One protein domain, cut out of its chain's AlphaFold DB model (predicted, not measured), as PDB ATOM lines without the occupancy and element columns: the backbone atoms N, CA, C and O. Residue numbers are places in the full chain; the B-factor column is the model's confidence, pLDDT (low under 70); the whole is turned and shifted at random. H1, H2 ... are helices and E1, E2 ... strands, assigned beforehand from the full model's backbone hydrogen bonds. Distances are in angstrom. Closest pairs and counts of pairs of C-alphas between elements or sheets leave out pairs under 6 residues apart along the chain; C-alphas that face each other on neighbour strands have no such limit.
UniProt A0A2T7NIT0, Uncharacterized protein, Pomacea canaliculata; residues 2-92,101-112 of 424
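AT A GLANCE: This is residues 2 to 92 and 101 to 112 of the 424 residues of an uncharacterized protein of Pomacea canaliculata (UniProt A0A2T7NIT0). With little regular structure, the model is a long ribbon of two antiparallel strands, E1 and E2, with H3 beside one end and long unnamed stretches around it. Residues 22 to 27, including H2, stick out beyond the other end. The 103 printed residues run H1, E1, H2, E2, H3; the class is mixed, with 41 residues in named elements. It is only just compact, close to loose: radius of gyration of the C-alphas 15.1 A, spans 47 by 33 by 25 A.

HOW THE PARTS SIT: H1, residues 2 to 5, is near H3, residues 49 to 63. E1, residues 8 to 17, and E2, residues 35 to 42, are antiparallel at 175 degrees; N 12 and O 39, 2.9 A apart, are within hydrogen-bond range. Residues 16 to 17 pair parallel with 109 to 110. H2, residues 22 to 25, is apart from H3. The closest C-alphas of E2 and H3, Phe 42 and Val 49, are 7.7 A apart. In H3 every O i to N i+4 pair is within hydrogen-bond range; H1 and H2 are too short for one.

IN THESE COORDINATES: H1 begins at C-alpha 2 (-5.689, 7.481, 47.341). E1 measures 26.8 A, E2 23.2 A and H3 20.6 A, ending at C-alpha 63 (-13.613, 2.414, 43.412).

THE WHOLE: Residues 93 to 100 are not printed, a gap of 12.5 A between C-alphas 92 and 101. No link is long. pLDDT is under 70 at residues 2 to 6, 87 to 92 and 101 to 107.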
ATOM      1  N   PHE A   2      -5.770   7.689  48.804       57.75
ATOM      2  CA  PHE A   2      -5.689   7.481  47.341       57.75
ATOM      3  C   PHE A   2      -5.447   8.773  46.521       57.75
ATOM      4  O   PHE A   2      -4.475   8.865  45.779       57.75
ATOM      5  N   TRP A   3      -6.252   9.815  46.749       60.25
ATOM      6  CA  TRP A   3      -6.194  11.077  45.995       60.25
ATOM      7  C   TRP A   3      -4.916  11.913  46.185       60.25
ATOM      8  O   TRP A   3      -4.596  12.750  45.349       60.25
ATOM      9  N   GLN A   4      -4.161  11.693  47.267       55.91
ATOM     10  CA  GLN A   4      -2.889  12.395  47.481       55.91
ATOM     11  C   GLN A   4      -1.763  11.829  46.607       55.91
ATOM     12  O   GLN A   4      -0.827  12.553  46.276       55.91
ATOM     13  N   HIS A   5      -1.859  10.560  46.199       63.47
ATOM     14  CA  HIS A   5      -0.855   9.922  45.348       63.47
ATOM     15  C   HIS A   5      -1.006  10.281  43.867       63.47
ATOM     16  O   HIS A   5      -0.015  10.278  43.141       63.47
ATOM     17  N   THR A   6      -2.209  10.637  43.414       65.38
ATOM     18  CA  THR A   6      -2.518  10.825  41.989       65.38
ATOM     19  C   THR A   6      -2.166  12.208  41.428       65.38
ATOM     20  O   THR A   6      -2.426  12.455  40.256       65.38
ATOM     21  N   LYS A   7      -1.536  13.106  42.210       78.81
ATOM     22  CA  LYS A   7      -1.124  14.464  41.773       78.81
ATOM     23  C   LYS A   7      -2.217  15.200  40.976       78.81
ATOM     24  O   LYS A   7      -1.944  15.877  39.985       78.81
ATOM     25  N   LEU A   8      -3.463  15.050  41.412       80.81
ATOM     26  CA  LEU A   8      -4.619  15.688  40.795       80.81
ATOM     27  C   LEU A   8      -4.818  17.094  41.354       80.81
ATOM     28  O   LEU A   8      -4.595  17.338  42.543       80.81
ATOM     29  N   GLN A   9      -5.238  18.000  40.480       79.25
ATOM     30  CA  GLN A   9      -5.764  19.314  40.827       79.25
ATOM     31  C   GLN A   9      -7.294  19.278  40.842       79.25
ATOM     32  O   GLN A   9      -7.892  19.681  41.832       79.25
ATOM     33  N   GLU A  10      -7.916  18.724  39.798       82.31
ATOM     34  CA  GLU A  10      -9.373  18.566  39.698       82.31
ATOM     35  C   GLU A  10      -9.736  17.218  39.077       82.31
ATOM     36  O   GLU A  10      -9.014  16.700  38.219       82.31
ATOM     37  N   LEU A  11     -10.870  16.656  39.496       85.25
ATOM     38  CA  LEU A  11     -11.445  15.448  38.917       85.25
ATOM     39  C   LEU A  11     -12.955  15.591  38.813       85.25
ATOM     40  O   LEU A  11     -13.627  15.918  39.789       85.25
ATOM     41  N   HIS A  12     -13.477  15.272  37.636       86.44
ATOM     42  CA  HIS A  12     -14.899  15.286  37.351       86.44
ATOM     43  C   HIS A  12     -15.303  13.937  36.779       86.44
ATOM     44  O   HIS A  12     -14.821  13.545  35.720       86.44
ATOM     45  N   LEU A  13     -16.187  13.244  37.492       86.62
ATOM     46  CA  LEU A  13     -16.798  11.996  37.057       86.62
ATOM     47  C   LEU A  13     -18.306  12.201  36.989       86.62
ATOM     48  O   LEU A  13     -18.936  12.527  37.997       86.62
ATOM     49  N   THR A  14     -18.881  11.974  35.817       86.50
ATOM     50  CA  THR A  14     -20.327  11.944  35.610       86.50
ATOM     51  C   THR A  14     -20.719  10.550  35.139       86.50
ATOM     52  O   THR A  14     -20.055   9.930  34.309       86.50
ATOM     53  N   GLN A  15     -21.787  10.019  35.727       85.00
ATOM     54  CA  GLN A  15     -22.411   8.770  35.308       85.00
ATOM     55  C   GLN A  15     -23.896   9.046  35.159       85.00
ATOM     56  O   GLN A  15     -24.565   9.423  36.124       85.00
ATOM     57  N   THR A  16     -24.401   8.897  33.946       83.69
ATOM     58  CA  THR A  16     -25.790   9.175  33.618       83.69
ATOM     59  C   THR A  16     -26.419   7.956  32.963       83.69
ATOM     60  O   THR A  16     -25.818   7.251  32.147       83.69
ATOM     61  N   GLN A  17     -27.671   7.711  33.330       82.12
ATOM     62  CA  GLN A  17     -28.484   6.667  32.734       82.12
ATOM     63  C   GLN A  17     -29.812   7.268  32.282       82.12
ATOM     64  O   GLN A  17     -30.501   7.936  33.051       82.12
ATOM     65  N   GLY A  18     -30.178   6.992  31.032       80.06
ATOM     66  CA  GLY A  18     -31.393   7.509  30.408       80.06
ATOM     67  C   GLY A  18     -31.129   8.667  29.448       80.06
ATOM     68  O   GLY A  18     -29.990   9.061  29.211       80.06
ATOM     69  N   VAL A  19     -32.207   9.179  28.855       79.56
ATOM     70  CA  VAL A  19     -32.168  10.273  27.876       79.56
ATOM     71  C   VAL A  19     -33.060  11.396  28.376       79.56
ATOM     72  O   VAL A  19     -34.252  11.182  28.613       79.56
ATOM     73  N   TRP A  20     -32.499  12.596  28.510       85.06
ATOM     74  CA  TRP A  20     -33.262  13.784  28.870       85.06
ATOM     75  C   TRP A  20     -34.036  14.323  27.660       85.06
ATOM     76  O   TRP A  20     -33.461  14.661  26.624       85.06
ATOM     77  N   ARG A  21     -35.365  14.405  27.771       84.94
ATOM     78  CA  ARG A  21     -36.236  14.877  26.686       84.94
ATOM     79  C   ARG A  21     -36.454  16.382  26.781       84.94
ATOM     80  O   ARG A  21     -37.454  16.834  27.337       84.94
ATOM     81  N   HIS A  22     -35.555  17.145  26.166       85.75
ATOM     82  CA  HIS A  22     -35.567  18.613  26.202       85.75
ATOM     83  C   HIS A  22     -36.905  19.252  25.798       85.75
ATOM     84  O   HIS A  22     -37.352  20.216  26.409       85.75
ATOM     85  N   GLN A  23     -37.585  18.672  24.806       83.69
ATOM     86  CA  GLN A  23     -38.866  19.172  24.288       83.69
ATOM     87  C   GLN A  23     -40.037  19.027  25.271       83.69
ATOM     88  O   GLN A  23     -41.052  19.693  25.104       83.69
ATOM     89  N   ILE A  24     -39.912  18.138  26.261       84.06
ATOM     90  CA  ILE A  24     -40.984  17.783  27.198       84.06
ATOM     91  C   ILE A  24     -40.671  18.315  28.600       84.06
ATOM     92  O   ILE A  24     -41.554  18.839  29.273       84.06
ATOM     93  N   TRP A  25     -39.419  18.172  29.046       82.88
ATOM     94  CA  TRP A  25     -39.002  18.452  30.425       82.88
ATOM     95  C   TRP A  25     -38.197  19.742  30.587       82.88
ATOM     96  O   TRP A  25     -37.807  20.074  31.703       82.88
ATOM     97  N   GLY A  26     -37.937  20.481  29.508       85.62
ATOM     98  CA  GLY A  26     -37.064  21.649  29.581       85.62
ATOM     99  C   GLY A  26     -35.590  21.276  29.543       85.62
ATOM    100  O   GLY A  26     -35.218  20.210  29.063       85.62
ATOM    101  N   TYR A  27     -34.734  22.158  30.043       84.56
ATOM    102  CA  TYR A  27     -33.283  21.964  30.055       84.56
ATOM    103  C   TYR A  27     -32.819  21.668  31.485       84.56
ATOM    104  O   TYR A  27     -33.319  22.310  32.413       84.56
ATOM    105  N   PRO A  28     -31.909  20.698  31.688       82.12
ATOM    106  CA  PRO A  28     -31.484  20.307  33.024       82.12
ATOM    107  C   PRO A  28     -30.653  21.409  33.703       82.12
ATOM    108  O   PRO A  28     -30.140  22.331  33.064       82.12
ATOM    109  N   ILE A  29     -30.530  21.327  35.033       78.75
ATOM    110  CA  ILE A  29     -29.665  22.228  35.812       78.75
ATOM    111  C   ILE A  29     -28.205  21.950  35.478       78.75
ATOM    112  O   ILE A  29     -27.528  22.836  34.981       78.75
ATOM    113  N   GLU A  30     -27.747  20.719  35.683       80.75
ATOM    114  CA  GLU A  30     -26.452  20.262  35.189       80.75
ATOM    115  C   GLU A  30     -26.686  19.336  34.004       80.75
ATOM    116  O   GLU A  30     -27.414  18.346  34.104       80.75
ATOM    117  N   ASP A  31     -26.076  19.688  32.880       84.44
ATOM    118  CA  ASP A  31     -26.084  18.867  31.684       84.44
ATOM    119  C   ASP A  31     -24.921  17.870  31.720       84.44
ATOM    120  O   ASP A  31     -23.798  18.220  32.096       84.44
ATOM    121  N   ALA A  32     -25.191  16.627  31.333       85.56
ATOM    122  CA  ALA A  32     -24.210  15.554  31.352       85.56
ATOM    123  C   ALA A  32     -24.468  14.570  30.207       85.56
ATOM    124  O   ALA A  32     -25.615  14.228  29.906       85.56
ATOM    125  N   ALA A  33     -23.389  14.106  29.578       84.62
ATOM    126  CA  ALA A  33     -23.467  13.147  28.485       84.62
ATOM    127  C   ALA A  33     -24.023  11.790  28.961       84.62
ATOM    128  O   ALA A  33     -23.717  11.389  30.086       84.62
ATOM    129  N   PRO A  34     -24.790  11.060  28.121       83.56
ATOM    130  CA  PRO A  34     -25.219   9.688  28.390       83.56
ATOM    131  C   PRO A  34     -24.015   8.757  28.597       83.56
ATOM    132  O   PRO A  34     -23.066   8.782  27.812       83.56
ATOM    133  N   GLY A  35     -24.080   7.884  29.603       84.00
ATOM    134  CA  GLY A  35     -23.005   6.943  29.921       84.00
ATOM    135  C   GLY A  35     -22.082   7.475  31.012       84.00
ATOM    136  O   GLY A  35     -22.556   8.006  32.012       84.00
ATOM    137  N   ALA A  36     -20.771   7.288  30.857       85.38
ATOM    138  CA  ALA A  36     -19.785   7.763  31.821       85.38
ATOM    139  C   ALA A  36     -18.785   8.711  31.155       85.38
ATOM    140  O   ALA A  36     -18.185   8.365  30.138       85.38
ATOM    141  N   GLU A  37     -18.576   9.877  31.754       87.94
ATOM    142  CA  GLU A  37     -17.568  10.851  31.345       87.94
ATOM    143  C   GLU A  37     -16.635  11.127  32.530       87.94
ATOM    144  O   GLU A  37     -17.065  11.332  33.667       87.94
ATOM    145  N   LEU A  38     -15.331  11.105  32.254       89.12
ATOM    146  CA  LEU A  38     -14.276  11.380  33.221       89.12
ATOM    147  C   LEU A  38     -13.278  12.344  32.589       89.12
ATOM    148  O   LEU A  38     -12.703  12.046  31.544       89.12
ATOM    149  N   TRP A  39     -13.031  13.469  33.249       89.94
ATOM    150  CA  TRP A  39     -11.966  14.394  32.880       89.94
ATOM    151  C   TRP A  39     -11.282  14.940  34.128       89.94
ATOM    152  O   TRP A  39     -11.869  15.009  35.212       89.94
ATOM    153  N   VAL A  40     -10.003  15.275  33.985       88.88
ATOM    154  CA  VAL A  40      -9.137  15.634  35.108       88.88
ATOM    155  C   VAL A  40      -8.174  16.745  34.731       88.88
ATOM    156  O   VAL A  40      -7.732  16.834  33.586       88.88
ATOM    157  N   TRP A  41      -7.802  17.544  35.725       87.12
ATOM    158  CA  TRP A  41      -6.645  18.427  35.658       87.12
ATOM    159  C   TRP A  41      -5.550  17.856  36.542       87.12
ATOM    160  O   TRP A  41      -5.715  17.729  37.757       87.12
ATOM    161  N   PHE A  42      -4.431  17.484  35.928       86.50
ATOM    162  CA  PHE A  42      -3.231  17.089  36.653       86.50
ATOM    163  C   PHE A  42      -2.450  18.320  37.096       86.50
ATOM    164  O   PHE A  42      -2.436  19.338  36.405       86.50
ATOM    165  N   LYS A  43      -1.758  18.212  38.232       83.75
ATOM    166  CA  LYS A  43      -0.846  19.267  38.668       83.75
ATOM    167  C   LYS A  43       0.345  19.399  37.703       83.75
ATOM    168  O   LYS A  43       0.769  18.390  37.128       83.75
ATOM    169  N   PRO A  44       0.964  20.590  37.596       83.19
ATOM    170  CA  PRO A  44       2.108  20.822  36.711       83.19
ATOM    171  C   PRO A  44       3.325  19.914  36.969       83.19
ATOM    172  O   PRO A  44       4.182  19.771  36.100       83.19
ATOM    173  N   GLU A  45       3.433  19.273  38.142       85.94
ATOM    174  CA  GLU A  45       4.563  18.389  38.472       85.94
ATOM    175  C   GLU A  45       4.462  16.975  37.866       85.94
ATOM    176  O   GLU A  45       5.339  16.128  38.103       85.94
ATOM    177  N   VAL A  46       3.384  16.662  37.144       87.31
ATOM    178  CA  VAL A  46       3.214  15.383  36.441       87.31
ATOM    179  C   VAL A  46       3.994  15.422  35.125       87.31
ATOM    180  O   VAL A  46       3.685  16.197  34.231       87.31
ATOM    181  N   LYS A  47       5.022  14.569  35.004       88.25
ATOM    182  CA  LYS A  47       5.847  14.458  33.785       88.25
ATOM    183  C   LYS A  47       5.270  13.497  32.745       88.25
ATOM    184  O   LYS A  47       5.435  13.729  31.556       88.25
ATOM    185  N   ASP A  48       4.645  12.417  33.209       90.56
ATOM    186  CA  ASP A  48       4.076  11.358  32.372       90.56
ATOM    187  C   ASP A  48       2.568  11.290  32.627       90.56
ATOM    188  O   ASP A  48       2.104  10.688  33.602       90.56
ATOM    189  N   VAL A  49       1.820  12.012  31.792       89.88
ATOM    190  CA  VAL A  49       0.363  12.143  31.908       89.88
ATOM    191  C   VAL A  49      -0.326  10.834  31.539       89.88
ATOM    192  O   VAL A  49      -1.229  10.424  32.259       89.88
ATOM    193  N   ASP A  50       0.132  10.144  30.493       90.44
ATOM    194  CA  ASP A  50      -0.507   8.923  29.991       90.44
ATOM    195  C   ASP A  50      -0.435   7.786  31.012       90.44
ATOM    196  O   ASP A  50      -1.438   7.124  31.290       90.44
ATOM    197  N   LYS A  51       0.731   7.595  31.644       90.12
ATOM    198  CA  LYS A  51       0.875   6.609  32.718       90.12
ATOM    199  C   LYS A  51       0.007   6.961  33.923       90.12
ATOM    200  O   LYS A  51      -0.697   6.103  34.449       90.12
ATOM    201  N   THR A  52       0.044   8.223  34.349       90.75
ATOM    202  CA  THR A  52      -0.728   8.684  35.515       90.75
ATOM    203  C   THR A  52      -2.235   8.571  35.259       90.75
ATOM    204  O   THR A  52      -2.986   8.192  36.156       90.75
ATOM    205  N   TRP A  53      -2.677   8.844  34.030       91.25
ATOM    206  CA  TRP A  53      -4.049   8.643  33.575       91.25
ATOM    207  C   TRP A  53      -4.456   7.169  33.625       91.25
ATOM    208  O   TRP A  53      -5.493   6.853  34.203       91.25
ATOM    209  N   ALA A  54      -3.633   6.256  33.103       91.19
ATOM    210  CA  ALA A  54      -3.919   4.822  33.144       91.19
ATOM    211  C   ALA A  54      -4.044   4.293  34.585       91.19
ATOM    212  O   ALA A  54      -4.986   3.565  34.902       91.19
ATOM    213  N   ASP A  55      -3.136   4.693  35.480       90.38
ATOM    214  CA  ASP A  55      -3.190   4.323  36.901       90.38
ATOM    215  C   ASP A  55      -4.461   4.874  37.574       90.38
ATOM    216  O   ASP A  55      -5.130   4.175  38.342       90.38
ATOM    217  N   LEU A  56      -4.827   6.118  37.249       91.00
ATOM    218  CA  LEU A  56      -6.022   6.768  37.771       91.00
ATOM    219  C   LEU A  56      -7.301   6.063  37.325       91.00
ATOM    220  O   LEU A  56      -8.136   5.740  38.167       91.00
ATOM    221  N   VAL A  57      -7.458   5.820  36.025       91.75
ATOM    222  CA  VAL A  57      -8.650   5.178  35.461       91.75
ATOM    223  C   VAL A  57      -8.852   3.792  36.071       91.75
ATOM    224  O   VAL A  57      -9.962   3.489  36.506       91.75
ATOM    225  N   ASN A  58      -7.784   2.996  36.201       90.19
ATOM    226  CA  ASN A  58      -7.840   1.673  36.832       90.19
ATOM    227  C   ASN A  58      -8.338   1.728  38.278       90.19
ATOM    228  O   ASN A  58      -9.165   0.917  38.705       90.19
ATOM    229  N   ALA A  59      -7.866   2.705  39.042       90.12
ATOM    230  CA  ALA A  59      -8.265   2.842  40.429       90.12
ATOM    231  C   ALA A  59      -9.672   3.441  40.601       90.12
ATOM    232  O   ALA A  59     -10.423   2.980  41.461       90.12
ATOM    233  N   VAL A  60     -10.071   4.413  39.772       89.19
ATOM    234  CA  VAL A  60     -11.439   4.967  39.764       89.19
ATOM    235  C   VAL A  60     -12.440   3.898  39.310       89.19
ATOM    236  O   VAL A  60     -13.500   3.757  39.917       89.19
ATOM    237  N   SER A  61     -12.082   3.082  38.315       90.69
ATOM    238  CA  SER A  61     -12.855   1.910  37.889       90.69
ATOM    239  C   SER A  61     -13.094   0.938  39.045       90.69
ATOM    240  O   SER A  61     -14.236   0.537  39.275       90.69
ATOM    241  N   GLY A  62     -12.047   0.618  39.814       89.62
ATOM    242  CA  GLY A  62     -12.153  -0.224  41.006       89.62
ATOM    243  C   GLY A  62     -13.023   0.392  42.105       89.62
ATOM    244  O   GLY A  62     -13.856  -0.303  42.680       89.62
ATOM    245  N   LEU A  63     -12.875   1.696  42.365       88.56
ATOM    246  CA  LEU A  63     -13.613   2.414  43.412       88.56
ATOM    247  C   LEU A  63     -15.118   2.495  43.132       88.56
ATOM    248  O   LEU A  63     -15.922   2.302  44.039       88.56
ATOM    249  N   PHE A  64     -15.495   2.785  41.888       86.75
ATOM    250  CA  PHE A  64     -16.895   2.915  41.481       86.75
ATOM    251  C   PHE A  64     -17.473   1.621  40.895       86.75
ATOM    252  O   PHE A  64     -18.592   1.639  40.392       86.75
ATOM    253  N   CYS A  65     -16.709   0.521  40.914       88.00
ATOM    254  CA  CYS A  65     -17.064  -0.761  40.293       88.00
ATOM    255  C   CYS A  65     -17.623  -0.596  38.869       88.00
ATOM    256  O   CYS A  65     -18.591  -1.244  38.475       88.00
ATOM    257  N   SER A  66     -17.025   0.316  38.108       82.06
ATOM    258  CA  SER A  66     -17.484   0.715  36.780       82.06
ATOM    259  C   SER A  66     -16.406   0.376  35.767       82.06
ATOM    260  O   SER A  66     -15.224   0.467  36.078       82.06
ATOM    261  N   SER A  67     -16.770  -0.015  34.548       86.00
ATOM    262  CA  SER A  67     -15.806  -0.406  33.507       86.00
ATOM    263  C   SER A  67     -15.072   0.789  32.873       86.00
ATOM    264  O   SER A  67     -14.872   0.831  31.665       86.00
ATOM    265  N   LEU A  68     -14.653   1.772  33.676       86.75
ATOM    266  CA  LEU A  68     -13.939   2.964  33.208       86.75
ATOM    267  C   LEU A  68     -12.577   2.638  32.584       86.75
ATOM    268  O   LEU A  68     -12.067   3.455  31.833       86.75
ATOM    269  N   ASN A  69     -12.037   1.433  32.798       83.12
ATOM    270  CA  ASN A  69     -10.803   0.935  32.168       83.12
ATOM    271  C   ASN A  69     -10.817   0.962  30.635       83.12
ATOM    272  O   ASN A  69      -9.759   0.872  30.021       83.12
ATOM    273  N   PHE A  70     -11.992   1.089  30.014       83.69
ATOM    274  CA  PHE A  70     -12.111   1.298  28.573       83.69
ATOM    275  C   PHE A  70     -11.715   2.711  28.114       83.69
ATOM    276  O   PHE A  70     -11.573   2.905  26.913       83.69
ATOM    277  N   LEU A  71     -11.507   3.670  29.030       85.69
ATOM    278  CA  LEU A  71     -10.958   5.006  28.749       85.69
ATOM    279  C   LEU A  71      -9.440   4.940  28.501       85.69
ATOM    280  O   LEU A  71      -8.622   5.470  29.260       85.69
ATOM    281  N   ASP A  72      -9.074   4.231  27.442       82.44
ATOM    282  CA  ASP A  72      -7.713   4.041  26.958       82.44
ATOM    283  C   ASP A  72      -7.245   5.194  26.050       82.44
ATOM    284  O   ASP A  72      -7.993   6.110  25.718       82.44
ATOM    285  N   ALA A  73      -5.997   5.122  25.577       82.81
ATOM    286  CA  ALA A  73      -5.417   6.129  24.685       82.81
ATOM    287  C   ALA A  73      -6.150   6.295  23.332       82.81
ATOM    288  O   ALA A  73      -5.854   7.229  22.591       82.81
ATOM    289  N   LYS A  74      -7.074   5.392  22.969       81.00
ATOM    290  CA  LYS A  74      -7.878   5.496  21.739       81.00
ATOM    291  C   LYS A  74      -9.175   6.271  21.952       81.00
ATOM    292  O   LYS A  74      -9.773   6.727  20.982       81.00
ATOM    293  N   SER A  75      -9.621   6.382  23.198       80.31
ATOM    294  CA  SER A  75     -10.893   6.990  23.588       80.31
ATOM    295  C   SER A  75     -10.720   8.243  24.450       80.31
ATOM    296  O   SER A  75     -11.713   8.879  24.811       80.31
ATOM    297  N   THR A  76      -9.478   8.635  24.741       87.81
ATOM    298  CA  THR A  76      -9.134   9.833  25.510       87.81
ATOM    299  C   THR A  76      -8.517  10.918  24.633       87.81
ATOM    300  O   THR A  76      -7.906  10.664  23.595       87.81
ATOM    301  N   VAL A  77      -8.703  12.169  25.045       88.44
ATOM    302  CA  VAL A  77      -8.150  13.353  24.382       88.44
ATOM    303  C   VAL A  77      -7.819  14.405  25.438       88.44
ATOM    304  O   VAL A  77      -8.470  14.464  26.480       88.44
ATOM    305  N   ALA A  78      -6.812  15.240  25.173       88.75
ATOM    306  CA  ALA A  78      -6.424  16.372  26.017       88.75
ATOM    307  C   ALA A  78      -6.766  17.703  25.310       88.75
ATOM    308  O   ALA A  78      -5.872  18.353  24.754       88.75
ATOM    309  N   PRO A  79      -8.055  18.092  25.263       87.56
ATOM    310  CA  PRO A  79      -8.498  19.272  24.532       87.56
ATOM    311  C   PRO A  79      -8.016  20.545  25.227       87.56
ATOM    312  O   PRO A  79      -8.010  20.644  26.456       87.56
ATOM    313  N   ARG A  80      -7.644  21.558  24.442       84.25
ATOM    314  CA  ARG A  80      -7.104  22.815  24.991       84.25
ATOM    315  C   ARG A  80      -8.183  23.813  25.388       84.25
ATOM    316  O   ARG A  80      -7.933  24.659  26.243       84.25
ATOM    317  N   TRP A  81      -9.348  23.758  24.743       83.62
ATOM    318  CA  TRP A  81     -10.374  24.800  24.877       83.62
ATOM    319  C   TRP A  81     -11.724  24.289  25.388       83.62
ATOM    320  O   TRP A  81     -12.443  25.054  26.031       83.62
ATOM    321  N   SER A  82     -12.079  23.023  25.127       84.44
ATOM    322  CA  SER A  82     -13.380  22.445  25.521       84.44
ATOM    323  C   SER A  82     -13.624  22.486  27.030       84.44
ATOM    324  O   SER A  82     -14.736  22.779  27.485       84.44
ATOM    325  N   PHE A  83     -12.575  22.198  27.805       84.31
ATOM    326  CA  PHE A  83     -12.622  22.108  29.255       84.31
ATOM    327  C   PHE A  83     -11.792  23.227  29.873       84.31
ATOM    328  O   PHE A  83     -10.681  23.520  29.442       84.31
ATOM    329  N   LYS A  84     -12.360  23.857  30.899       77.56
ATOM    330  CA  LYS A  84     -11.673  24.786  31.790       77.56
ATOM    331  C   LYS A  84     -11.793  24.246  33.212       77.56
ATOM    332  O   LYS A  84     -12.818  23.604  33.485       77.56
ATOM    333  N   PRO A  85     -10.792  24.489  34.073       76.25
ATOM    334  CA  PRO A  85     -10.908  24.206  35.494       76.25
ATOM    335  C   PRO A  85     -12.195  24.826  36.045       76.25
ATOM    336  O   PRO A  85     -12.535  25.962  35.689       76.25
ATOM    337  N   ARG A  86     -12.954  24.051  36.820       74.12
ATOM    338  CA  ARG A  86     -14.200  24.510  37.457       74.12
ATOM    339  C   ARG A  86     -13.992  24.871  38.929       74.12
ATOM    340  O   ARG A  86     -14.883  25.481  39.507       74.12
ATOM    341  N   GLY A  87     -12.874  24.472  39.530       63.78
ATOM    342  CA  GLY A  87     -12.596  24.679  40.942       63.78
ATOM    343  C   GLY A  87     -12.383  26.148  41.293       63.78
ATOM    344  O   GLY A  87     -11.901  26.954  40.498       63.78
ATOM    345  N   LEU A  88     -12.724  26.485  42.535       56.16
ATOM    346  CA  LEU A  88     -12.648  27.845  43.079       56.16
ATOM    347  C   LEU A  88     -11.228  28.407  43.239       56.16
ATOM    348  O   LEU A  88     -11.073  29.586  43.557       56.16
ATOM    349  N   THR A  89     -10.189  27.584  43.111       53.84
ATOM    350  CA  THR A  89      -8.844  27.946  43.557       53.84
ATOM    351  C   THR A  89      -7.977  28.415  42.380       53.84
ATOM    352  O   THR A  89      -7.562  27.602  41.553       53.84
ATOM    353  N   PRO A  90      -7.658  29.724  42.274       52.44
ATOM    354  CA  PRO A  90      -6.619  30.178  41.352       52.44
ATOM    355  C   PRO A  90      -5.275  29.529  41.714       52.44
ATOM    356  O   PRO A  90      -5.066  29.142  42.864       52.44
ATOM    357  N   GLU A  91      -4.334  29.450  40.765       52.28
ATOM    358  CA  GLU A  91      -2.997  28.855  40.982       52.28
ATOM    359  C   GLU A  91      -2.291  29.384  42.249       52.28
ATOM    360  O   GLU A  91      -1.569  28.645  42.916       52.28
ATOM    361  N   SER A  92      -2.549  30.637  42.640       46.91
ATOM    362  CA  SER A  92      -2.013  31.256  43.859       46.91
ATOM    363  C   SER A  92      -2.561  30.670  45.166       46.91
ATOM    364  O   SER A  92      -1.854  30.669  46.170       46.91
ATOM    365  N   ALA A 101      -7.660  23.654  50.552       57.78
ATOM    366  CA  ALA A 101      -9.074  23.308  50.419       57.78
ATOM    367  C   ALA A 101      -9.233  22.179  49.392       57.78
ATOM    368  O   ALA A 101      -8.630  22.216  48.321       57.78
ATOM    369  N   VAL A 102     -10.044  21.172  49.721       63.84
ATOM    370  CA  VAL A 102     -10.456  20.116  48.789       63.84
ATOM    371  C   VAL A 102     -11.952  20.270  48.566       63.84
ATOM    372  O   VAL A 102     -12.730  20.152  49.511       63.84
ATOM    373  N   GLU A 103     -12.347  20.526  47.324       66.69
ATOM    374  CA  GLU A 103     -13.744  20.501  46.906       66.69
ATOM    375  C   GLU A 103     -14.054  19.124  46.309       66.69
ATOM    376  O   GLU A 103     -13.419  18.695  45.347       66.69
ATOM    377  N   LEU A 104     -15.006  18.408  46.911       68.88
ATOM    378  CA  LEU A 104     -15.532  17.158  46.371       68.88
ATOM    379  C   LEU A 104     -16.968  17.394  45.911       68.88
ATOM    380  O   LEU A 104     -17.890  17.401  46.725       68.88
ATOM    381  N   THR A 105     -17.150  17.533  44.602       69.44
ATOM    382  CA  THR A 105     -18.473  17.681  43.992       69.44
ATOM    383  C   THR A 105     -18.883  16.359  43.361       69.44
ATOM    384  O   THR A 105     -18.396  15.984  42.297       69.44
ATOM    385  N   GLN A 106     -19.790  15.638  44.022       68.94
ATOM    386  CA  GLN A 106     -20.405  14.434  43.474       68.94
ATOM    387  C   GLN A 106     -21.789  14.783  42.926       68.94
ATOM    388  O   GLN A 106     -22.658  15.233  43.668       68.94
ATOM    389  N   SER A 107     -21.995  14.557  41.631       68.69
ATOM    390  CA  SER A 107     -23.294  14.734  40.979       68.69
ATOM    391  C   SER A 107     -23.797  13.386  40.478       68.69
ATOM    392  O   SER A 107     -23.097  12.697  39.741       68.69
ATOM    393  N   LEU A 108     -25.008  13.007  40.885       73.31
ATOM    394  CA  LEU A 108     -25.725  11.848  40.359       73.31
ATOM    395  C   LEU A 108     -26.951  12.359  39.605       73.31
ATOM    396  O   LEU A 108     -27.827  12.974  40.213       73.31
ATOM    397  N   LEU A 109     -27.017  12.099  38.300       75.50
ATOM    398  CA  LEU A 109     -28.161  12.471  37.473       75.50
ATOM    399  C   LEU A 109     -28.972  11.218  37.135       75.50
ATOM    400  O   LEU A 109     -28.537  10.377  36.349       75.50
ATOM    401  N   LEU A 110     -30.161  11.107  37.731       77.31
ATOM    402  CA  LEU A 110     -31.132  10.057  37.436       77.31
ATOM    403  C   LEU A 110     -32.343  10.671  36.731       77.31
ATOM    404  O   LEU A 110     -32.998  11.561  37.272       77.31
ATOM    405  N   VAL A 111     -32.660  10.172  35.538       79.38
ATOM    406  CA  VAL A 111     -33.812  10.635  34.758       79.38
ATOM    407  C   VAL A 111     -34.994   9.694  34.999       79.38
ATOM    408  O   VAL A 111     -34.990   8.559  34.529       79.38
ATOM    409  N   VAL A 112     -36.008  10.166  35.732       79.19
ATOM    410  CA  VAL A 112     -37.228   9.398  36.040       79.19
ATOM    411  C   VAL A 112     -38.448  10.101  35.459       79.19
ATOM    412  O   VAL A 112     -38.771  11.220  35.851       79.19
TER     413      VAL A 112